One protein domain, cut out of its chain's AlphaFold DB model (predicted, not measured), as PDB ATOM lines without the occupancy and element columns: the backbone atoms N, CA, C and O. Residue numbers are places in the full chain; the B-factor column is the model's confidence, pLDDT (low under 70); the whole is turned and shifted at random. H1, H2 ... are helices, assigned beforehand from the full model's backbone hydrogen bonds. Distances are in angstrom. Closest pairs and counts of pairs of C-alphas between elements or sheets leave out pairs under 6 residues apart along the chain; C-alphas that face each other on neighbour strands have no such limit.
ATOM      1  N   TRP A  58      36.981 -12.831 -21.540       80.50
ATOM      2  CA  TRP A  58      37.025 -13.969 -20.629       80.50
ATOM      3  C   TRP A  58      38.348 -14.034 -19.869       80.50
ATOM      4  O   TRP A  58      38.362 -14.213 -18.650       80.50
ATOM      5  N   ARG A  59      39.467 -13.843 -20.574       85.44
ATOM      6  CA  ARG A  59      40.789 -13.798 -19.950       85.44
ATOM      7  C   ARG A  59      40.907 -12.632 -18.974       85.44
ATOM      8  O   ARG A  59      41.385 -12.833 -17.867       85.44
ATOM      9  N   MET A  60      40.375 -11.466 -19.334       79.88
ATOM     10  CA  MET A  60      40.325 -10.289 -18.470       79.88
ATOM     11  C   MET A  60      39.531 -10.549 -17.181       79.88
ATOM     12  O   MET A  60      39.996 -10.225 -16.093       79.88
ATOM     13  N   ILE A  61      38.353 -11.177 -17.282       80.62
ATOM     14  CA  ILE A  61      37.534 -11.551 -16.119       80.62
ATOM     15  C   ILE A  61      38.274 -12.569 -15.247       80.62
ATOM     16  O   ILE A  61      38.264 -12.451 -14.023       80.62
ATOM     17  N   LYS A  62      38.935 -13.552 -15.867       85.44
ATOM     18  CA  LYS A  62      39.716 -14.568 -15.157       85.44
ATOM     19  C   LYS A  62      40.908 -13.958 -14.414       85.44
ATOM     20  O   LYS A  62      41.125 -14.316 -13.261       85.44
ATOM     21  N   ASP A  63      41.626 -13.030 -15.042       81.50
ATOM     22  CA  ASP A  63      42.773 -12.339 -14.443       81.50
ATOM     23  C   ASP A  63      42.333 -11.420 -13.288       81.50
ATOM     24  O   ASP A  63      42.949 -11.423 -12.226       81.50
ATOM     25  N   ILE A  64      41.208 -10.706 -13.424       79.94
ATOM     26  CA  ILE A  64      40.618  -9.916 -12.323       79.94
ATOM     27  C   ILE A  64      40.147 -10.836 -11.183       79.94
ATOM     28  O   ILE A  64      40.295 -10.517 -10.001       79.94
ATOM     29  N   GLY A  65      39.591 -11.995 -11.535       79.31
ATOM     30  CA  GLY A  65      39.100 -12.997 -10.596       79.31
ATOM     31  C   GLY A  65      40.194 -13.741  -9.829       79.31
ATOM     32  O   GLY A  65      39.873 -14.361  -8.821       79.31
ATOM     33  N   SER A  66      41.463 -13.680 -10.245       83.88
ATOM     34  CA  SER A  66      42.560 -14.361  -9.542       83.88
ATOM     35  C   SER A  66      43.084 -13.591  -8.321       83.88
ATOM     36  O   SER A  66      44.049 -14.027  -7.701       83.88
ATOM     37  N   ILE A  67      42.507 -12.430  -7.998       83.19
ATOM     38  CA  ILE A  67      42.883 -11.607  -6.842       83.19
ATOM     39  C   ILE A  67      42.062 -12.062  -5.624       83.19
ATOM     40  O   ILE A  67      40.831 -12.029  -5.677       83.19
ATOM     41  N   ASP A  68      42.732 -12.395  -4.514       73.62
ATOM     42  CA  ASP A  68      42.202 -13.147  -3.353       73.62
ATOM     43  C   ASP A  68      40.949 -12.584  -2.639       73.62
ATOM     44  O   ASP A  68      40.361 -13.263  -1.807       73.62
ATOM     45  N   ASN A  69      40.459 -11.390  -2.983       74.75
ATOM     46  CA  ASN A  69      39.181 -10.844  -2.486       74.75
ATOM     47  C   ASN A  69      38.277 -10.264  -3.587       74.75
ATOM     48  O   ASN A  69      37.107  -9.954  -3.343       74.75
ATOM     49  N   CYS A  70      38.790 -10.112  -4.810       78.69
ATOM     50  CA  CYS A  70      38.026  -9.529  -5.912       78.69
ATOM     51  C   CYS A  70      36.984 -10.519  -6.443       78.69
ATOM     52  O   CYS A  70      35.892 -10.110  -6.833       78.69
ATOM     53  N   TRP A  71      37.272 -11.823  -6.371       84.00
ATOM     54  CA  TRP A  71      36.352 -12.865  -6.824       84.00
ATOM     55  C   TRP A  71      35.018 -12.859  -6.066       84.00
ATOM     56  O   TRP A  71      33.958 -12.947  -6.687       84.00
ATOM     57  N   LEU A  72      35.042 -12.672  -4.739       85.44
ATOM     58  CA  LEU A  72      33.819 -12.563  -3.933       85.44
ATOM     59  C   LEU A  72      33.008 -11.311  -4.285       85.44
ATOM     60  O   LEU A  72      31.790 -11.395  -4.432       85.44
ATOM     61  N   LEU A  73      33.671 -10.164  -4.466       83.31
ATOM     62  CA  LEU A  73      33.019  -8.919  -4.888       83.31
ATOM     63  C   LEU A  73      32.389  -9.049  -6.283       83.31
ATOM     64  O   LEU A  73      31.267  -8.588  -6.491       83.31
ATOM     65  N   LEU A  74      33.087  -9.697  -7.220       81.81
ATOM     66  CA  LEU A  74      32.614  -9.939  -8.583       81.81
ATOM     67  C   LEU A  74      31.435 -10.921  -8.593       81.81
ATOM     68  O   LEU A  74      30.425 -10.653  -9.241       81.81
ATOM     69  N   SER A  75      31.525 -12.010  -7.827       84.31
ATOM     70  CA  SER A  75      30.438 -12.982  -7.654       84.31
ATOM     71  C   SER A  75      29.191 -12.331  -7.048       84.31
ATOM     72  O   SER A  75      28.093 -12.470  -7.587       84.31
ATOM     73  N   LEU A  76      29.356 -11.530  -5.989       85.81
ATOM     74  CA  LEU A  76      28.258 -10.786  -5.373       85.81
ATOM     75  C   LEU A  76      27.632  -9.784  -6.352       85.81
ATOM     76  O   LEU A  76      26.411  -9.667  -6.417       85.81
ATOM     77  N   TYR A  77      28.445  -9.085  -7.144       83.06
ATOM     78  CA  TYR A  77      27.958  -8.177  -8.182       83.06
ATOM     79  C   TYR A  77      27.149  -8.917  -9.259       83.06
ATOM     80  O   TYR A  77      26.042  -8.491  -9.594       83.06
ATOM     81  N   LEU A  78      27.637 -10.067  -9.736       82.38
ATOM     82  CA  LEU A  78      26.927 -10.912 -10.700       82.38
ATOM     83  C   LEU A  78      25.610 -11.442 -10.121       82.38
ATOM     84  O   LEU A  78      24.578 -11.396 -10.790       82.38
ATOM     85  N   PHE A  79      25.607 -11.861  -8.855       85.94
ATOM     86  CA  PHE A  79      24.393 -12.266  -8.153       85.94
ATOM     87  C   PHE A  79      23.362 -11.130  -8.093       85.94
ATOM     88  O   PHE A  79      22.188 -11.339  -8.400       85.94
ATOM     89  N   VAL A  80      23.795  -9.907  -7.771       85.12
ATOM     90  CA  VAL A  80      22.925  -8.721  -7.751       85.12
ATOM     91  C   VAL A  80      22.363  -8.414  -9.144       85.12
ATOM     92  O   VAL A  80      21.185  -8.071  -9.255       85.12
ATOM     93  N   ILE A  81      23.147  -8.590 -10.214       81.25
ATOM     94  CA  ILE A  81      22.671  -8.442 -11.600       81.25
ATOM     95  C   ILE A  81      21.581  -9.463 -11.917       81.25
ATOM     96  O   ILE A  81      20.518  -9.082 -12.415       81.25
ATOM     97  N   VAL A  82      21.803 -10.738 -11.591       80.75
ATOM     98  CA  VAL A  82      20.801 -11.793 -11.793       80.75
ATOM     99  C   VAL A  82      19.520 -11.445 -11.036       80.75
ATOM    100  O   VAL A  82      18.438 -11.435 -11.626       80.75
ATOM    101  N   LEU A  83      19.634 -11.037  -9.772       82.50
ATOM    102  CA  LEU A  83      18.489 -10.633  -8.957       82.50
ATOM    103  C   LEU A  83      17.754  -9.419  -9.553       82.50
ATOM    104  O   LEU A  83      16.524  -9.383  -9.577       82.50
ATOM    105  N   SER A  84      18.494  -8.455 -10.112       79.62
ATOM    106  CA  SER A  84      17.928  -7.286 -10.795       79.62
ATOM    107  C   SER A  84      17.153  -7.653 -12.064       79.62
ATOM    108  O   SER A  84      16.137  -7.028 -12.374       79.62
ATOM    109  N   SER A  85      17.596  -8.689 -12.782       79.31
ATOM    110  CA  SER A  85      16.920  -9.196 -13.979       79.31
ATOM    111  C   SER A  85      15.659  -9.999 -13.646       79.31
ATOM    112  O   SER A  85      14.733 -10.036 -14.454       79.31
ATOM    113  N   LEU A  86      15.580 -10.550 -12.431       77.94
ATOM    114  CA  LEU A  86      14.436 -11.313 -11.939       77.94
ATOM    115  C   LEU A  86      13.250 -10.418 -11.544       77.94
ATOM    116  O   LEU A  86      12.098 -10.808 -11.706       77.94
ATOM    117  N   ILE A  87      13.514  -9.198 -11.065       79.62
ATOM    118  CA  ILE A  87      12.484  -8.225 -10.661       79.62
ATOM    119  C   ILE A  87      11.408  -7.990 -11.738       79.62
ATOM    120  O   ILE A  87      10.227  -8.165 -11.429       79.62
ATOM    121  N   PRO A  88      11.749  -7.600 -12.986       74.12
ATOM    122  CA  PRO A  88      10.739  -7.352 -14.015       74.12
ATOM    123  C   PRO A  88       9.979  -8.624 -14.410       74.12
ATOM    124  O   PRO A  88       8.786  -8.546 -14.690       74.12
ATOM    125  N   ALA A  89      10.625  -9.793 -14.371       75.94
ATOM    126  CA  ALA A  89       9.968 -11.073 -14.627       75.94
ATOM    127  C   ALA A  89       8.911 -11.393 -13.557       75.94
ATOM    128  O   ALA A  89       7.766 -11.718 -13.871       75.94
ATOM    129  N   VAL A  90       9.268 -11.218 -12.284       75.62
ATOM    130  CA  VAL A  90       8.355 -11.418 -11.153       75.62
ATOM    131  C   VAL A  90       7.205 -10.404 -11.187       75.62
ATOM    132  O   VAL A  90       6.054 -10.766 -10.951       75.62
ATOM    133  N   ALA A  91       7.479  -9.142 -11.528       74.62
ATOM    134  CA  ALA A  91       6.445  -8.117 -11.677       74.62
ATOM    135  C   ALA A  91       5.432  -8.458 -12.788       74.62
ATOM    136  O   ALA A  91       4.227  -8.231 -12.623       74.62
ATOM    137  N   LEU A  92       5.908  -9.039 -13.893       79.44
ATOM    138  CA  LEU A  92       5.063  -9.506 -14.991       79.44
ATOM    139  C   LEU A  92       4.193 -10.692 -14.550       79.44
ATOM    140  O   LEU A  92       2.980 -10.664 -14.757       79.44
ATOM    141  N   TRP A  93       4.770 -11.665 -13.837       78.69
ATOM    142  CA  TRP A  93       4.028 -12.795 -13.266       78.69
ATOM    143  C   TRP A  93       2.892 -12.348 -12.335       78.69
ATOM    144  O   TRP A  93       1.751 -12.793 -12.474       78.69
ATOM    145  N   TYR A  94       3.168 -11.420 -11.411       74.19
ATOM    146  CA  TYR A  94       2.141 -10.875 -10.516       74.19
ATOM    147  C   TYR A  94       1.032 -10.133 -11.265       74.19
ATOM    148  O   TYR A  94      -0.120 -10.165 -10.834       74.19
ATOM    149  N   SER A  95       1.355  -9.484 -12.385       77.50
ATOM    150  CA  SER A  95       0.356  -8.801 -13.210       77.50
ATOM    151  C   SER A  95      -0.583  -9.799 -13.900       77.50
ATOM    152  O   SER A  95      -1.787  -9.562 -13.938       77.50
ATOM    153  N   GLY A  96      -0.071 -10.957 -14.341       81.25
ATOM    154  CA  GLY A  96      -0.895 -12.052 -14.871       81.25
ATOM    155  C   GLY A  96      -1.811 -12.690 -13.819       81.25
ATOM    156  O   GLY A  96      -2.985 -12.939 -14.084       81.25
ATOM    157  N   GLN A  97      -1.309 -12.890 -12.596       78.50
ATOM    158  CA  GLN A  97      -2.120 -13.391 -11.477       78.50
ATOM    159  C   GLN A  97      -3.259 -12.429 -11.127       78.50
ATOM    160  O   GLN A  97      -4.391 -12.864 -10.934       78.50
ATOM    161  N   LEU A  98      -2.982 -11.119 -11.097       77.12
ATOM    162  CA  LEU A  98      -3.992 -10.096 -10.823       77.12
ATOM    163  C   LEU A  98      -5.140 -10.170 -11.839       77.12
ATOM    164  O   LEU A  98      -6.298 -10.128 -11.436       77.12
ATOM    165  N   LEU A  99      -4.831 -10.361 -13.127       82.12
ATOM    166  CA  LEU A  99      -5.846 -10.499 -14.175       82.12
ATOM    167  C   LEU A  99      -6.771 -11.703 -13.930       82.12
ATOM    168  O   LEU A  99      -7.990 -11.551 -13.961       82.12
ATOM    169  N   LYS A 100      -6.196 -12.873 -13.607       79.44
ATOM    170  CA  LYS A 100      -6.966 -14.091 -13.289       79.44
ATOM    171  C   LYS A 100      -7.846 -13.910 -12.053       79.44
ATOM    172  O   LYS A 100      -8.992 -14.344 -12.037       79.44
ATOM    173  N   ILE A 101      -7.330 -13.243 -11.023       75.81
ATOM    174  CA  ILE A 101      -8.079 -12.982  -9.788       75.81
ATOM    175  C   ILE A 101      -9.249 -12.027 -10.050       75.81
ATOM    176  O   ILE A 101     -10.336 -12.241  -9.521       75.81
ATOM    177  N   VAL A 102      -9.051 -10.991 -10.870       80.56
ATOM    178  CA  VAL A 102     -10.126 -10.061 -11.250       80.56
ATOM    179  C   VAL A 102     -11.215 -10.779 -12.049       80.56
ATOM    180  O   VAL A 102     -12.394 -10.538 -11.804       80.56
ATOM    181  N   GLU A 103     -10.843 -11.694 -12.949       81.31
ATOM    182  CA  GLU A 103     -11.806 -12.519 -13.688       81.31
ATOM    183  C   GLU A 103     -12.651 -13.396 -12.747       81.31
ATOM    184  O   GLU A 103     -13.880 -13.393 -12.842       81.31
ATOM    185  N   ILE A 104     -12.014 -14.061 -11.776       76.75
ATOM    186  CA  ILE A 104     -12.708 -14.870 -10.759       76.75
ATOM    187  C   ILE A 104     -13.617 -13.992  -9.888       76.75
ATOM    188  O   ILE A 104     -14.778 -14.326  -9.675       76.75
ATOM    189  N   ALA A 105     -13.136 -12.833  -9.432       74.50
ATOM    190  CA  ALA A 105     -13.909 -11.925  -8.585       74.50
ATOM    191  C   ALA A 105     -15.154 -11.358  -9.292       74.50
ATOM    192  O   ALA A 105     -16.191 -11.161  -8.655       74.50
ATOM    193  N   ILE A 106     -15.072 -11.115 -10.607       81.81
ATOM    194  CA  ILE A 106     -16.224 -10.716 -11.429       81.81
ATOM    195  C   ILE A 106     -17.223 -11.871 -11.552       81.81
ATOM    196  O   ILE A 106     -18.427 -11.639 -11.449       81.81
ATOM    197  N   SER A 107     -16.736 -13.099 -11.744       79.75
ATOM    198  CA  SER A 107     -17.587 -14.283 -11.894       79.75
ATOM    199  C   SER A 107     -18.288 -14.681 -10.592       79.75
ATOM    200  O   SER A 107     -19.453 -15.068 -10.613       79.75
ATOM    201  N   GLU A 108     -17.595 -14.589  -9.457       80.12
ATOM    202  CA  GLU A 108     -18.047 -15.133  -8.170       80.12
ATOM    203  C   GLU A 108     -18.640 -14.065  -7.233       80.12
ATOM    204  O   GLU A 108     -19.197 -14.377  -6.181       80.12
ATOM    205  N   ARG A 109     -18.569 -12.783  -7.625       72.44
ATOM    206  CA  ARG A 109     -19.158 -11.617  -6.936       72.44
ATOM    207  C   ARG A 109     -18.766 -11.475  -5.456       72.44
ATOM    208  O   ARG A 109     -19.409 -10.731  -4.715       72.44
ATOM    209  N   SER A 110     -17.693 -12.138  -5.034       72.12
ATOM    210  CA  SER A 110     -17.081 -11.993  -3.719       72.12
ATOM    211  C   SER A 110     -15.581 -11.756  -3.887       72.12
ATOM    212  O   SER A 110     -14.908 -12.405  -4.682       72.12
ATOM    213  N   VAL A 111     -15.065 -10.743  -3.188       61.81
ATOM    214  CA  VAL A 111     -13.653 -10.357  -3.265       61.81
ATOM    215  C   VAL A 111     -12.944 -10.922  -2.045       61.81
ATOM    216  O   VAL A 111     -13.166 -10.461  -0.922       61.81
ATOM    217  N   ASP A 112     -12.072 -11.902  -2.267       74.25
ATOM    218  CA  ASP A 112     -11.212 -12.437  -1.218       74.25
ATOM    219  C   ASP A 112     -10.135 -11.404  -0.837       74.25
ATOM    220  O   ASP A 112      -9.214 -11.081  -1.596       74.25
ATOM    221  N   LYS A 113     -10.265 -10.856   0.375       81.19
ATOM    222  CA  LYS A 113      -9.368  -9.823   0.916       81.19
ATOM    223  C   LYS A 113      -7.941 -10.345   1.106       81.19
ATOM    224  O   LYS A 113      -6.997  -9.562   0.989       81.19
ATOM    225  N   GLY A 114      -7.767 -11.642   1.378       79.19
ATOM    226  CA  GLY A 114      -6.447 -12.239   1.606       79.19
ATOM    227  C   GLY A 114      -5.578 -12.205   0.351       79.19
ATOM    228  O   GLY A 114      -4.386 -11.891   0.405       79.19
ATOM    229  N   VAL A 115      -6.200 -12.435  -0.804       73.75
ATOM    230  CA  VAL A 115      -5.526 -12.413  -2.103       73.75
ATOM    231  C   VAL A 115      -5.110 -10.988  -2.481       73.75
ATOM    232  O   VAL A 115      -3.974 -10.769  -2.907       73.75
ATOM    233  N   LEU A 116      -5.980 -10.001  -2.244       76.69
ATOM    234  CA  LEU A 116      -5.689  -8.596  -2.541       76.69
ATOM    235  C   LEU A 116      -4.493  -8.073  -1.725       76.69
ATOM    236  O   LEU A 116      -3.590  -7.442  -2.281       76.69
ATOM    237  N   PHE A 117      -4.435  -8.401  -0.429       85.00
ATOM    238  CA  PHE A 117      -3.299  -8.048   0.430       85.00
ATOM    239  C   PHE A 117      -1.997  -8.722  -0.010       85.00
ATOM    240  O   PHE A 117      -0.944  -8.085   0.013       85.00
ATOM    241  N   ARG A 118      -2.052  -9.982  -0.459       81.19
ATOM    242  CA  ARG A 118      -0.865 -10.706  -0.939       81.19
ATOM    243  C   ARG A 118      -0.288 -10.078  -2.209       81.19
ATOM    244  O   ARG A 118       0.930  -9.950  -2.323       81.19
ATOM    245  N   VAL A 119      -1.141  -9.638  -3.135       79.19
ATOM    246  CA  VAL A 119      -0.710  -8.971  -4.375       79.19
ATOM    247  C   VAL A 119      -0.177  -7.561  -4.101       79.19
ATOM    248  O   VAL A 119       0.897  -7.205  -4.592       79.19
ATOM    249  N   ALA A 120      -0.873  -6.773  -3.273       82.06
ATOM    250  CA  ALA A 120      -0.412  -5.446  -2.863       82.06
ATOM    251  C   ALA A 120       0.931  -5.521  -2.115       82.06
ATOM    252  O   ALA A 120       1.871  -4.791  -2.440       82.06
ATOM    253  N   GLY A 121       1.059  -6.474  -1.187       84.25
ATOM    254  CA  GLY A 121       2.306  -6.771  -0.484       84.25
ATOM    255  C   GLY A 121       3.427  -7.197  -1.433       84.25
ATOM    256  O   GLY A 121       4.550  -6.716  -1.300       84.25
ATOM    257  N   GLY A 122       3.123  -8.015  -2.447       83.19
ATOM    258  CA  GLY A 122       4.077  -8.410  -3.487       83.19
ATOM    259  C   GLY A 122       4.631  -7.223  -4.279       83.19
ATOM    260  O   GLY A 122       5.842  -7.137  -4.486       83.19
ATOM    261  N   ARG A 123       3.784  -6.256  -4.664       80.56
ATOM    262  CA  ARG A 123       4.230  -5.031  -5.356       80.56
ATOM    263  C   ARG A 123       5.125  -4.157  -4.484       80.56
ATOM    264  O   ARG A 123       6.164  -3.698  -4.958       80.56
ATOM    265  N   ILE A 124       4.750  -3.962  -3.222       86.19
ATOM    266  CA  ILE A 124       5.552  -3.187  -2.265       86.19
ATOM    267  C   ILE A 124       6.895  -3.886  -2.024       86.19
ATOM    268  O   ILE A 124       7.945  -3.254  -2.124       86.19
ATOM    269  N   GLY A 125       6.880  -5.201  -1.794       86.19
ATOM    270  CA  GLY A 125       8.088  -6.008  -1.621       86.19
ATOM    271  C   GLY A 125       9.011  -5.946  -2.840       86.19
ATOM    272  O   GLY A 125      10.216  -5.760  -2.691       86.19
ATOM    273  N   CYS A 126       8.447  -6.003  -4.048       82.44
ATOM    274  CA  CYS A 126       9.191  -5.876  -5.299       82.44
ATOM    275  C   CYS A 126       9.855  -4.492  -5.440       82.44
ATOM    276  O   CYS A 126      11.036  -4.400  -5.779       82.44
ATOM    277  N   ALA A 127       9.143  -3.411  -5.099       82.12
ATOM    278  CA  ALA A 127       9.695  -2.056  -5.117       82.12
ATOM    279  C   ALA A 127      10.828  -1.868  -4.090       82.12
ATOM    280  O   ALA A 127      11.857  -1.261  -4.401       82.12
ATOM    281  N   ILE A 128      10.668  -2.424  -2.884       86.81
ATOM    282  CA  ILE A 128      11.698  -2.405  -1.837       86.81
ATOM    283  C   ILE A 128      12.931  -3.188  -2.298       86.81
ATOM    284  O   ILE A 128      14.039  -2.656  -2.251       86.81
ATOM    285  N   ALA A 129      12.745  -4.407  -2.812       83.31
ATOM    286  CA  ALA A 129      13.831  -5.229  -3.338       83.31
ATOM    287  C   ALA A 129      14.592  -4.507  -4.459       83.31
ATOM    288  O   ALA A 129      15.821  -4.447  -4.431       83.31
ATOM    289  N   ALA A 130      13.878  -3.870  -5.393       82.50
ATOM    290  CA  ALA A 130      14.489  -3.078  -6.458       82.50
ATOM    291  C   ALA A 130      15.332  -1.919  -5.913       82.50
ATOM    292  O   ALA A 130      16.424  -1.653  -6.419       82.50
ATOM    293  N   ARG A 131      14.855  -1.238  -4.868       86.38
ATOM    294  CA  ARG A 131      15.588  -0.131  -4.242       86.38
ATOM    295  C   ARG A 131      16.835  -0.616  -3.505       86.38
ATOM    296  O   ARG A 131      17.891   0.000  -3.636       86.38
ATOM    297  N   ILE A 132      16.728  -1.737  -2.793       86.50
ATOM    298  CA  ILE A 132      17.845  -2.390  -2.103       86.50
ATOM    299  C   ILE A 132      18.918  -2.819  -3.111       86.50
ATOM    300  O   ILE A 132      20.087  -2.483  -2.943       86.50
ATOM    301  N   ILE A 133      18.525  -3.481  -4.198       84.94
ATOM    302  CA  ILE A 133      19.435  -3.938  -5.258       84.94
ATOM    303  C   ILE A 133      20.192  -2.766  -5.886       84.94
ATOM    304  O   ILE A 133      21.417  -2.825  -5.991       84.94
ATOM    305  N   ARG A 134      19.508  -1.661  -6.218       84.19
ATOM    306  CA  ARG A 134      20.178  -0.449  -6.727       84.19
ATOM    307  C   ARG A 134      21.186   0.114  -5.724       84.19
ATOM    308  O   ARG A 134      22.272   0.534  -6.119       84.19
ATOM    309  N   HIS A 135      20.850   0.102  -4.433       86.25
ATOM    310  CA  HIS A 135      21.766   0.551  -3.386       86.25
ATOM    311  C   HIS A 135      23.018  -0.335  -3.306       86.25
ATOM    312  O   HIS A 135      24.136   0.182  -3.256       86.25
ATOM    313  N   PHE A 136      22.847  -1.659  -3.355       83.12
ATOM    314  CA  PHE A 136      23.962  -2.604  -3.376       83.12
ATOM    315  C   PHE A 136      24.831  -2.443  -4.625       83.12
ATOM    316  O   PHE A 136      26.050  -2.406  -4.491       83.12
ATOM    317  N   MET A 137      24.245  -2.254  -5.812       82.75
ATOM    318  CA  MET A 137      25.020  -2.004  -7.036       82.75
ATOM    319  C   MET A 137      25.920  -0.774  -6.892       82.75
ATOM    320  O   MET A 137      27.114  -0.853  -7.174       82.75
ATOM    321  N   TYR A 138      25.385   0.334  -6.370       84.19
ATOM    322  CA  TYR A 138      26.171   1.550  -6.153       84.19
ATOM    323  C   TYR A 138      27.314   1.339  -5.149       84.19
ATOM    324  O   TYR A 138      28.426   1.846  -5.328       84.19
ATOM    325  N   ARG A 139      27.053   0.565  -4.089       85.56
ATOM    326  CA  ARG A 139      28.049   0.226  -3.064       85.56
ATOM    327  C   ARG A 139      29.140  -0.703  -3.583       85.56
ATOM    328  O   ARG A 139      30.278  -0.527  -3.166       85.56
ATOM    329  N   LEU A 140      28.819  -1.642  -4.473       82.38
ATOM    330  CA  LEU A 140      29.767  -2.613  -5.035       82.38
ATOM    331  C   LEU A 140      30.599  -2.030  -6.181       82.38
ATOM    332  O   LEU A 140      31.778  -2.352  -6.308       82.38
ATOM    333  N   GLN A 141      30.028  -1.115  -6.965       81.31
ATOM    334  CA  GLN A 141      30.710  -0.485  -8.094       81.31
ATOM    335  C   GLN A 141      31.961   0.297  -7.670       81.31
ATOM    336  O   GLN A 141      32.988   0.240  -8.344       81.31
ATOM    337  N   ARG A 142      31.908   1.010  -6.538       83.12
ATOM    338  CA  ARG A 142      33.047   1.797  -6.034       83.12
ATOM    339  C   ARG A 142      34.288   0.949  -5.694       83.12
ATOM    340  O   ARG A 142      35.341   1.220  -6.271       83.12
ATOM    341  N   PRO A 143      34.219  -0.052  -4.793       83.69
ATOM    342  CA  PRO A 143      35.379  -0.864  -4.435       83.69
ATOM    343  C   PRO A 143      35.880  -1.707  -5.608       83.69
ATOM    344  O   PRO A 143      37.092  -1.864  -5.751       83.69
ATOM    345  N   LEU A 144      34.985  -2.201  -6.475       79.69
ATOM    346  CA  LEU A 144      35.399  -2.990  -7.634       79.69
ATOM    347  C   LEU A 144      36.190  -2.137  -8.633       79.69
ATOM    348  O   LEU A 144      37.286  -2.519  -9.034       79.69
ATOM    349  N   ASN A 145      35.691  -0.942  -8.963       82.75
ATOM    350  CA  ASN A 145      36.378  -0.011  -9.859       82.75
ATOM    351  C   ASN A 145      37.742   0.415  -9.293       82.75
ATOM    352  O   ASN A 145      38.722   0.460 -10.030       82.75
ATOM    353  N   ASN A 146      37.832   0.670  -7.984       83.25
ATOM    354  CA  ASN A 146      39.104   1.014  -7.344       83.25
ATOM    355  C   ASN A 146      40.111  -0.144  -7.386       83.25
ATOM    356  O   ASN A 146      41.274   0.080  -7.709       83.25
ATOM    357  N   SER A 147      39.661  -1.373  -7.116       82.50
ATOM    358  CA  SER A 147      40.523  -2.563  -7.140       82.50
ATOM    359  C   SER A 147      41.048  -2.846  -8.549       82.50
ATOM    360  O   SER A 147      42.240  -3.081  -8.733       82.50
ATOM    361  N   ILE A 148      40.175  -2.749  -9.558       80.94
ATOM    362  CA  ILE A 148      40.541  -2.894 -10.973       80.94
ATOM    363  C   ILE A 148      41.554  -1.811 -11.361       80.94
ATOM    364  O   ILE A 148      42.613  -2.128 -11.896       80.94
ATOM    365  N   LYS A 149      41.283  -0.541 -11.035       83.00
ATOM    366  CA  LYS A 149      42.207   0.568 -11.321       83.00
ATOM    367  C   LYS A 149      43.585   0.346 -10.708       83.00
ATOM    368  O   LYS A 149      44.581   0.551 -11.394       83.00
ATOM    369  N   GLN A 150      43.645  -0.083  -9.448       84.56
ATOM    370  CA  GLN A 150      44.906  -0.342  -8.759       84.56
ATOM    371  C   GLN A 150      45.683  -1.502  -9.396       84.56
ATOM    372  O   GLN A 150      46.898  -1.415  -9.553       84.56
ATOM    373  N   TYR A 151      45.000  -2.580  -9.782       83.00
ATOM    374  CA  TYR A 151      45.648  -3.715 -10.437       83.00
ATOM    375  C   TYR A 151      46.240  -3.324 -11.797       83.00
ATOM    376  O   TYR A 151      47.415  -3.582 -12.075       83.00
ATOM    377  N   TYR A 152      45.452  -2.637 -12.629       80.50
ATOM    378  CA  TYR A 152      45.902  -2.218 -13.953       80.50
ATOM    379  C   TYR A 152      46.974  -1.129 -13.894       80.50
ATOM    380  O   TYR A 152      47.898  -1.169 -14.703       80.50
ATOM    381  N   SER A 153      46.923  -0.200 -12.935       84.12
ATOM    382  CA  SER A 153      47.959   0.831 -12.815       84.12
ATOM    383  C   SER A 153      49.333   0.225 -12.523       84.12
ATOM    384  O   SER A 153      50.313   0.601 -13.164       84.12
ATOM    385  N   VAL A 154      49.405  -0.769 -11.631       87.06
ATOM    386  CA  VAL A 154      50.653  -1.484 -11.319       87.06
ATOM    387  C   VAL A 154      51.155  -2.265 -12.531       87.06
ATOM    388  O   VAL A 154      52.341  -2.203 -12.858       87.06
ATOM    389  N   GLN A 155      50.265  -2.985 -13.218       84.12
ATOM    390  CA  GLN A 155      50.650  -3.796 -14.370       84.12
ATOM    391  C   GLN A 155      51.152  -2.933 -15.530       84.12
ATOM    392  O   GLN A 155      52.177  -3.259 -16.134       84.12
ATOM    393  N   VAL A 156      50.484  -1.812 -15.818       82.94
ATOM    394  CA  VAL A 156      50.942  -0.932 -16.892       82.94
ATOM    395  C   VAL A 156      52.231  -0.217 -16.499       82.94
ATOM    396  O   VAL A 156      53.153  -0.184 -17.308       82.94
ATOM    397  N   PHE A 157      52.372   0.245 -15.254       86.31
ATOM    398  CA  PHE A 157      53.637   0.811 -14.777       86.31
ATOM    399  C   PHE A 157      54.800  -0.180 -14.937       86.31
ATOM    400  O   PHE A 157      55.870   0.179 -15.423       86.31
ATOM    401  N   ARG A 158      54.571  -1.460 -14.620       87.44
ATOM    402  CA  ARG A 158      55.562  -2.525 -14.819       87.44
ATOM    403  C   ARG A 158      55.908  -2.744 -16.292       87.44
ATOM    404  O   ARG A 158      57.055  -3.067 -16.590       87.44
ATOM    405  N   SER A 159      54.940  -2.607 -17.198       82.62
ATOM    406  CA  SER A 159      55.200  -2.687 -18.639       82.62
ATOM    407  C   SER A 159      55.963  -1.465 -19.155       82.62
ATOM    408  O   SER A 159      56.944  -1.638 -19.866       82.62
ATOM    409  N   MET A 160      55.607  -0.257 -18.708       81.94
ATOM    410  CA  MET A 160      56.295   0.985 -19.070       81.94
ATOM    411  C   MET A 160      57.743   0.995 -18.580       81.94
ATOM    412  O   MET A 160      58.633   1.368 -19.329       81.94
ATOM    413  N   ALA A 161      58.005   0.496 -17.370       86.62
ATOM    414  CA  ALA A 161      59.360   0.386 -16.825       86.62
ATOM    415  C   ALA A 161      60.264  -0.608 -17.583       86.62
ATOM    416  O   ALA A 161      61.467  -0.642 -17.345       86.62
ATOM    417  N   ARG A 162      59.688  -1.452 -18.450       86.00
ATOM    418  CA  ARG A 162      60.418  -2.405 -19.297       86.00
ATOM    419  C   ARG A 162      60.547  -1.944 -20.747       86.00
ATOM    420  O   ARG A 162      61.238  -2.620 -21.500       86.00
ATOM    421  N   LEU A 163      59.871  -0.866 -21.148       85.25
ATOM    422  CA  LEU A 163      60.046  -0.306 -22.485       85.25
ATOM    423  C   LEU A 163      61.382   0.441 -22.548       85.25
ATOM    424  O   LEU A 163      61.680   1.264 -21.685       85.25
ATOM    425  N   ASP A 164      62.165   0.163 -23.588       82.31
ATOM    426  CA  ASP A 164      63.399   0.893 -23.872       82.31
ATOM    427  C   ASP A 164      63.101   2.373 -24.162       82.31
ATOM    428  O   ASP A 164      62.124   2.700 -24.845       82.31
ATOM    429  N   LEU A 165      63.983   3.262 -23.688       78.81
ATOM    430  CA  LEU A 165      63.889   4.722 -23.822       78.81
ATOM    431  C   LEU A 165      63.466   5.220 -25.229       78.81
ATOM    432  O   LEU A 165      62.549   6.037 -25.294       78.81
ATOM    433  N   PRO A 166      64.029   4.722 -26.356       77.56
ATOM    434  CA  PRO A 166      63.643   5.205 -27.687       77.56
ATOM    435  C   PRO A 166      62.215   4.821 -28.108       77.56
ATOM    436  O   PRO A 166      61.620   5.513 -28.926       77.56
ATOM    437  N   THR A 167      61.637   3.750 -27.554       77.81
ATOM    438  CA  THR A 167      60.245   3.353 -27.848       77.81
ATOM    439  C   THR A 167      59.247   4.224 -27.084       77.81
ATOM    440  O   THR A 167      58.114   4.413 -27.520       77.81
ATOM    441  N   PHE A 168      59.660   4.761 -25.935       76.56
ATOM    442  CA  PHE A 168      58.827   5.643 -25.122       76.56
ATOM    443  C   PHE A 168      58.727   7.062 -25.702       76.56
ATOM    444  O   PHE A 168      57.699   7.712 -25.534       76.56
ATOM    445  N   GLU A 169      59.760   7.533 -26.404       81.44
ATOM    446  CA  GLU A 169      59.765   8.855 -27.049       81.44
ATOM    447  C   GLU A 169      58.908   8.926 -28.325       81.44
ATOM    448  O   GLU A 169      58.680  10.021 -28.843       81.44
ATOM    449  N   ASP A 170      58.396   7.797 -28.829       87.56
ATOM    450  CA  ASP A 170      57.494   7.796 -29.980       87.56
ATOM    451  C   ASP A 170      56.116   8.396 -29.600       87.56
ATOM    452  O   ASP A 170      55.359   7.797 -28.821       87.56
ATOM    453  N   PRO A 171      55.720   9.548 -30.183       83.56
ATOM    454  CA  PRO A 171      54.436  10.180 -29.891       83.56
ATOM    455  C   PRO A 171      53.232   9.316 -30.294       83.56
ATOM    456  O   PRO A 171      52.134   9.517 -29.767       83.56
ATOM    457  N   ALA A 172      53.392   8.354 -31.210       82.56
ATOM    458  CA  ALA A 172      52.331   7.414 -31.558       82.56
ATOM    459  C   ALA A 172      52.042   6.446 -30.402       82.56
ATOM    460  O   ALA A 172      50.878   6.240 -30.050       82.56
ATOM    461  N   VAL A 173      53.090   5.917 -29.760       80.50
ATOM    462  CA  VAL A 173      52.976   5.043 -28.582       80.50
ATOM    463  C   VAL A 173      52.439   5.831 -27.393       80.50
ATOM    464  O   VAL A 173      51.552   5.350 -26.685       80.50
ATOM    465  N   GLN A 174      52.893   7.072 -27.210       81.56
ATOM    466  CA  GLN A 174      52.397   7.943 -26.147       81.56
ATOM    467  C   GLN A 174      50.904   8.251 -26.311       81.56
ATOM    468  O   GLN A 174      50.152   8.149 -25.349       81.56
ATOM    469  N   ARG A 175      50.427   8.517 -27.535       80.00
ATOM    470  CA  ARG A 175      48.990   8.713 -27.795       80.00
ATOM    471  C   ARG A 175      48.163   7.452 -27.595       80.00
ATOM    472  O   ARG A 175      47.039   7.551 -27.123       80.00
ATOM    473  N   GLN A 176      48.672   6.279 -27.961       79.69
ATOM    474  CA  GLN A 176      47.942   5.021 -27.772       79.69
ATOM    475  C   GLN A 176      47.876   4.621 -26.298       79.69
ATOM    476  O   GLN A 176      46.826   4.206 -25.812       79.69
ATOM    477  N   THR A 177      48.982   4.783 -25.573       75.19
ATOM    478  CA  THR A 177      49.023   4.554 -24.126       75.19
ATOM    479  C   THR A 177      48.171   5.576 -23.389       75.19
ATOM    480  O   THR A 177      47.388   5.185 -22.529       75.19
ATOM    481  N   GLU A 178      48.223   6.851 -23.780       75.06
ATOM    482  CA  GLU A 178      47.338   7.884 -23.255       75.06
ATOM    483  C   GLU A 178      45.884   7.617 -23.639       75.06
ATOM    484  O   GLU A 178      45.034   7.762 -22.785       75.06
ATOM    485  N   ALA A 179      45.540   7.134 -24.832       73.06
ATOM    486  CA  ALA A 179      44.160   6.744 -25.157       73.06
ATOM    487  C   ALA A 179      43.678   5.553 -24.305       73.06
ATOM    488  O   ALA A 179      42.540   5.537 -23.830       73.06
ATOM    489  N   ALA A 180      44.564   4.589 -24.038       66.44
ATOM    490  CA  ALA A 180      44.292   3.471 -23.137       66.44
ATOM    491  C   ALA A 180      44.199   3.899 -21.654       66.44
ATOM    492  O   ALA A 180      43.491   3.258 -20.877       66.44
ATOM    493  N   TRP A 181      44.887   4.978 -21.252       60.81
ATOM    494  CA  TRP A 181      44.942   5.505 -19.876       60.81
ATOM    495  C   TRP A 181      43.921   6.613 -19.576       60.81
ATOM    496  O   TRP A 181      43.370   6.663 -18.477       60.81
ATOM    497  N   SER A 182      43.663   7.502 -20.534       52.12
ATOM    498  CA  SER A 182      42.854   8.729 -20.432       52.12
ATOM    499  C   SER A 182      41.355   8.480 -20.545       52.12
ATOM    500  O   SER A 182      40.563   9.423 -20.481       52.12
ATOM    501  N   THR A 183      40.933   7.214 -20.598       52.00
ATOM    502  CA  THR A 183      39.534   6.828 -20.397       52.00
ATOM    503  C   THR A 183      39.156   7.000 -18.919       52.00
ATOM    504  O   THR A 183      39.034   6.061 -18.143       52.00
ATOM    505  N   SER A 184      38.975   8.273 -18.569       42.69
ATOM    506  CA  SER A 184      38.200   8.887 -17.497       42.69
ATOM    507  C   SER A 184      38.457   8.433 -16.053       42.69
ATOM    508  O   SER A 184      38.261   7.288 -15.648       42.69
ATOM    509  N   GLY A 185      38.736   9.415 -15.192       46.94
ATOM    510  CA  GLY A 185      38.850   9.259 -13.739       46.94
ATOM    511  C   GLY A 185      37.635   8.627 -13.033       46.94
ATOM    512  O   GLY A 185      37.714   8.369 -11.832       46.94
ATOM    513  N   GLN A 186      36.547   8.287 -13.738       48.81
ATOM    514  CA  GLN A 186      35.335   7.690 -13.173       48.81
ATOM    515  C   GLN A 186      35.133   6.193 -13.497       48.81
ATOM    516  O   GLN A 186      34.636   5.488 -12.618       48.81
ATOM    517  N   SER A 187      35.604   5.640 -14.623       53.38
ATOM    518  CA  SER A 187      35.412   4.207 -14.951       53.38
ATOM    519  C   SER A 187      36.517   3.626 -15.839       53.38
ATOM    520  O   SER A 187      36.804   4.170 -16.895       53.38
ATOM    521  N   SER A 188      37.101   2.493 -15.425       63.66
ATOM    522  CA  SER A 188      38.062   1.724 -16.237       63.66
ATOM    523  C   SER A 188      37.387   1.101 -17.474       63.66
ATOM    524  O   SER A 188      36.253   0.642 -17.369       63.66
ATOM    525  N   VAL A 189      38.087   1.002 -18.614       68.31
ATOM    526  CA  VAL A 189      37.615   0.290 -19.830       68.31
ATOM    527  C   VAL A 189      37.147  -1.133 -19.498       68.31
ATOM    528  O   VAL A 189      36.091  -1.573 -19.948       68.31
ATOM    529  N   ALA A 190      37.878  -1.819 -18.612       68.69
ATOM    530  CA  ALA A 190      37.507  -3.146 -18.132       68.69
ATOM    531  C   ALA A 190      36.155  -3.150 -17.393       68.69
ATOM    532  O   ALA A 190      35.373  -4.089 -17.528       68.69
ATOM    533  N   TRP A 191      35.858  -2.091 -16.629       69.50
ATOM    534  CA  TRP A 191      34.581  -1.937 -15.928       69.50
ATOM    535  C   TRP A 191      33.420  -1.728 -16.900       69.50
ATOM    536  O   TRP A 191      32.344  -2.289 -16.698       69.50
ATOM    537  N   ASP A 192      33.640  -0.967 -17.970       71.31
ATOM    538  CA  ASP A 192      32.616  -0.748 -18.989       71.31
ATOM    539  C   ASP A 192      32.296  -2.040 -19.754       71.31
ATOM    540  O   ASP A 192      31.133  -2.408 -19.912       71.31
ATOM    541  N   THR A 193      33.324  -2.829 -20.086       72.00
ATOM    542  CA  THR A 193      33.136  -4.164 -20.675       72.00
ATOM    543  C   THR A 193      32.334  -5.084 -19.748       72.00
ATOM    544  O   THR A 193      31.428  -5.782 -20.201       72.00
ATOM    545  N   ILE A 194      32.614  -5.069 -18.440       72.88
ATOM    546  CA  ILE A 194      31.857  -5.860 -17.457       72.88
ATOM    547  C   ILE A 194      30.391  -5.407 -17.401       72.88
ATOM    548  O   ILE A 194      29.505  -6.261 -17.408       72.88
ATOM    549  N   ASN A 195      30.115  -4.097 -17.393       74.56
ATOM    550  CA  ASN A 195      28.739  -3.583 -17.419       74.56
ATOM    551  C   ASN A 195      28.009  -3.969 -18.708       74.56
ATOM    552  O   ASN A 195      26.834  -4.332 -18.658       74.56
ATOM    553  N   MET A 196      28.696  -3.931 -19.850       76.00
ATOM    554  CA  MET A 196      28.134  -4.346 -21.133       76.00
ATOM    555  C   MET A 196      27.764  -5.834 -21.117       76.00
ATOM    556  O   MET A 196      26.634  -6.189 -21.453       76.00
ATOM    557  N   VAL A 197      28.670  -6.705 -20.660       75.00
ATOM    558  CA  VAL A 197      28.417  -8.151 -20.534       75.00
ATOM    559  C   VAL A 197      27.285  -8.429 -19.545       75.00
ATOM    560  O   VAL A 197      26.381  -9.208 -19.843       75.00
ATOM    561  N   ALA A 198      27.281  -7.756 -18.394       73.31
ATOM    562  CA  ALA A 198      26.201  -7.845 -17.418       73.31
ATOM    563  C   ALA A 198      24.847  -7.425 -18.011       73.31
ATOM    564  O   ALA A 198      23.837  -8.101 -17.803       73.31
ATOM    565  N   GLY A 199      24.835  -6.340 -18.788       76.44
ATOM    566  CA  GLY A 199      23.671  -5.868 -19.529       76.44
ATOM    567  C   GLY A 199      23.158  -6.922 -20.508       76.44
ATOM    568  O   GLY A 199      21.975  -7.258 -20.470       76.44
ATOM    569  N   LEU A 200      24.046  -7.514 -21.311       76.81
ATOM    570  CA  LEU A 200      23.705  -8.589 -22.247       76.81
ATOM    571  C   LEU A 200      23.108  -9.805 -21.534       76.81
ATOM    572  O   LEU A 200      22.044 -10.273 -21.934       76.81
ATOM    573  N   ILE A 201      23.733 -10.270 -20.449       73.38
ATOM    574  CA  ILE A 201      23.216 -11.379 -19.636       73.38
ATOM    575  C   ILE A 201      21.814 -11.045 -19.122       73.38
ATOM    576  O   ILE A 201      20.903 -11.861 -19.240       73.38
ATOM    577  N   SER A 202      21.608  -9.831 -18.604       73.94
ATOM    578  CA  SER A 202      20.297  -9.410 -18.104       73.94
ATOM    579  C   SER A 202      19.229  -9.392 -19.205       73.94
ATOM    580  O   SER A 202      18.096  -9.809 -18.962       73.94
ATOM    581  N   THR A 203      19.582  -8.973 -20.423       76.38
ATOM    582  CA  THR A 203      18.678  -8.986 -21.579       76.38
ATOM    583  C   THR A 203      18.358 -10.417 -21.996       76.38
ATOM    584  O   THR A 203      17.191 -10.730 -22.205       76.38
ATOM    585  N   VAL A 204      19.352 -11.307 -22.043       77.25
ATOM    586  CA  VAL A 204      19.145 -12.732 -22.346       77.25
ATOM    587  C   VAL A 204      18.223 -13.379 -21.311       77.25
ATOM    588  O   VAL A 204      17.257 -14.033 -21.691       77.25
ATOM    589  N   ILE A 205      18.446 -13.138 -20.016       74.81
ATOM    590  CA  ILE A 205      17.574 -13.649 -18.947       74.81
ATOM    591  C   ILE A 205      16.146 -13.117 -19.110       74.81
ATOM    592  O   ILE A 205      15.191 -13.882 -19.000       74.81
ATOM    593  N   ARG A 206      15.978 -11.823 -19.414       74.12
ATOM    594  CA  ARG A 206      14.654 -11.230 -19.662       74.12
ATOM    595  C   ARG A 206      13.957 -11.872 -20.857       74.12
ATOM    596  O   ARG A 206      12.769 -12.162 -20.753       74.12
ATOM    597  N   LEU A 207      14.675 -12.121 -21.950       77.44
ATOM    598  CA  LEU A 207      14.132 -12.783 -23.137       77.44
ATOM    599  C   LEU A 207      13.714 -14.224 -22.830       77.44
ATOM    600  O   LEU A 207      12.586 -14.598 -23.131       77.44
ATOM    601  N   ILE A 208      14.570 -15.000 -22.158       75.38
ATOM    602  CA  ILE A 208      14.243 -16.369 -21.726       75.38
ATOM    603  C   ILE A 208      13.003 -16.357 -20.829       75.38
ATOM    604  O   ILE A 208      12.099 -17.170 -21.000       75.38
ATOM    605  N   SER A 209      12.927 -15.405 -19.898       71.62
ATOM    606  CA  SER A 209      11.795 -15.302 -18.984       71.62
ATOM    607  C   SER A 209      10.496 -14.890 -19.685       71.62
ATOM    608  O   SER A 209       9.432 -15.349 -19.280       71.62
ATOM    609  N   GLN A 210      10.562 -14.052 -20.727       69.00
ATOM    610  CA  GLN A 210       9.404 -13.682 -21.550       69.00
ATOM    611  C   GLN A 210       8.923 -14.851 -22.416       69.00
ATOM    612  O   GLN A 210       7.722 -15.089 -22.491       69.00
ATOM    613  N   VAL A 211       9.843 -15.608 -23.021       69.19
ATOM    614  CA  VAL A 211       9.511 -16.795 -23.827       69.19
ATOM    615  C   VAL A 211       8.901 -17.889 -22.952       69.19
ATOM    616  O   VAL A 211       7.830 -18.395 -23.264       69.19
ATOM    617  N   SER A 212       9.502 -18.171 -21.793       65.19
ATOM    618  CA  SER A 212       8.978 -19.162 -20.847       65.19
ATOM    619  C   SER A 212       7.578 -18.809 -20.329       65.19
ATOM    620  O   SER A 212       6.732 -19.697 -20.190       65.19
ATOM    621  N   ALA A 213       7.306 -17.522 -20.084       60.34
ATOM    622  CA  ALA A 213       5.969 -17.052 -19.728       60.34
ATOM    623  C   ALA A 213       4.974 -17.160 -20.902       60.34
ATOM    624  O   ALA A 213       3.793 -17.416 -20.680       60.34
ATOM    625  N   GLY A 214       5.440 -16.996 -22.145       56.69
ATOM    626  CA  GLY A 214       4.636 -17.191 -23.353       56.69
ATOM    627  C   GLY A 214       4.230 -18.650 -23.572       56.69
ATOM    628  O   GLY A 214       3.062 -18.926 -23.837       56.69
ATOM    629  N   ASP A 215       5.150 -19.595 -23.370       53.25
ATOM    630  CA  ASP A 215       4.881 -21.027 -23.566       53.25
ATOM    631  C   ASP A 215       3.886 -21.584 -22.534       53.25
ATOM    632  O   ASP A 215       3.044 -22.428 -22.859       53.25
ATOM    633  N   THR A 216       3.912 -21.065 -21.300       51.41
ATOM    634  CA  THR A 216       2.918 -21.425 -20.271       51.41
ATOM    635  C   THR A 216       1.531 -20.849 -20.554       51.41
ATOM    636  O   THR A 216       0.537 -21.436 -20.129       51.41
ATOM    637  N   VAL A 217       1.439 -19.743 -21.296       51.34
ATOM    638  CA  VAL A 217       0.161 -19.187 -21.771       51.34
ATOM    639  C   VAL A 217      -0.341 -19.940 -23.010       51.34
ATOM    640  O   VAL A 217      -1.534 -20.221 -23.109       51.34
TER     641      VAL A 217
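Overview. This is residues 58 to 217 of the 247 residues of an uncharacterized protein of Piloderma croceum (strain F 1598) (UniProt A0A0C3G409). A long helical hairpin, H2 and H3, makes most of a thin rod, and H6 packs along part of H2. H3 runs on beyond the beginning of H2 to one end of the rod, where little H4 and then H5, which folds back near H3, make a small slender head; short H1 stands crosswise at the beginning of H2. The printed part has 160 residues with six named helices in the order H1 to H6, and no named strand; the class is all helix. The whole is extended, with a radius of gyration of the C-alphas of 23.9 A and spans of 87 by 27 by 25 A.

Arrangement. H3, residues 113 to 160, is the longest helix and forms a helical hairpin with H2, residues 70 to 108. They touch with 20 pairs of C-alphas within 8 A, the closest being Val 80 and Ile 133 at 6.4 A, and run opposite ways at a shallow tilt of 19 degrees. H2 is the hub, touching three helices. With residues 78 to 93 alone it touches H6, residues 189 to 217, the same way at a shallow tilt of 26 degrees; the closest C-alphas, of Ser 85 and Ser 202, are 5.3 A apart. H3 and H6 only just touch, with 3 pairs of C-alphas within 8 A, the closest being Asn 145 and Trp 191 at 6.6 A. H2, H3 and H6 form an up and down bundle, each running against the one before it in the chain. H1, residues 58 to 65, touches H2 only at the corner, Gly 65 to Trp 71 at 4.7 A between C-alphas, and is about perpendicular to it at 74 degrees. H5, residues 171 to 181, is near H3; H4, residues 165 to 168, touches no helix. Every O i to N i+4 pair is within hydrogen-bond range in H1, H5 and H6, against 33 of 35 in H2 and 42 of 44 in H3; H4 is too short for such a pair.

Along the chain. H3 measures 69.5 A from C-alpha 113 at (-9.368, -9.823, 0.916) to C-alpha 160 at (56.295, 0.985, -19.070). H2 measures 56.4 A, H6 42.3 A, H5 14.6 A, H1 10.3 A and H4 5.3 A. H6 ends with C-alpha 217 at (0.161, -19.187, -21.771).

Size, cuts and confidence. The C-alphas of Arg 109 and Pro 166, the two farthest apart, are 87.0 A apart. The printed part has no cut and no long link. Residue 111, residues 180 to 191 and residues 210 to 217 have pLDDT under 70; the mean of the printed part is 77.5.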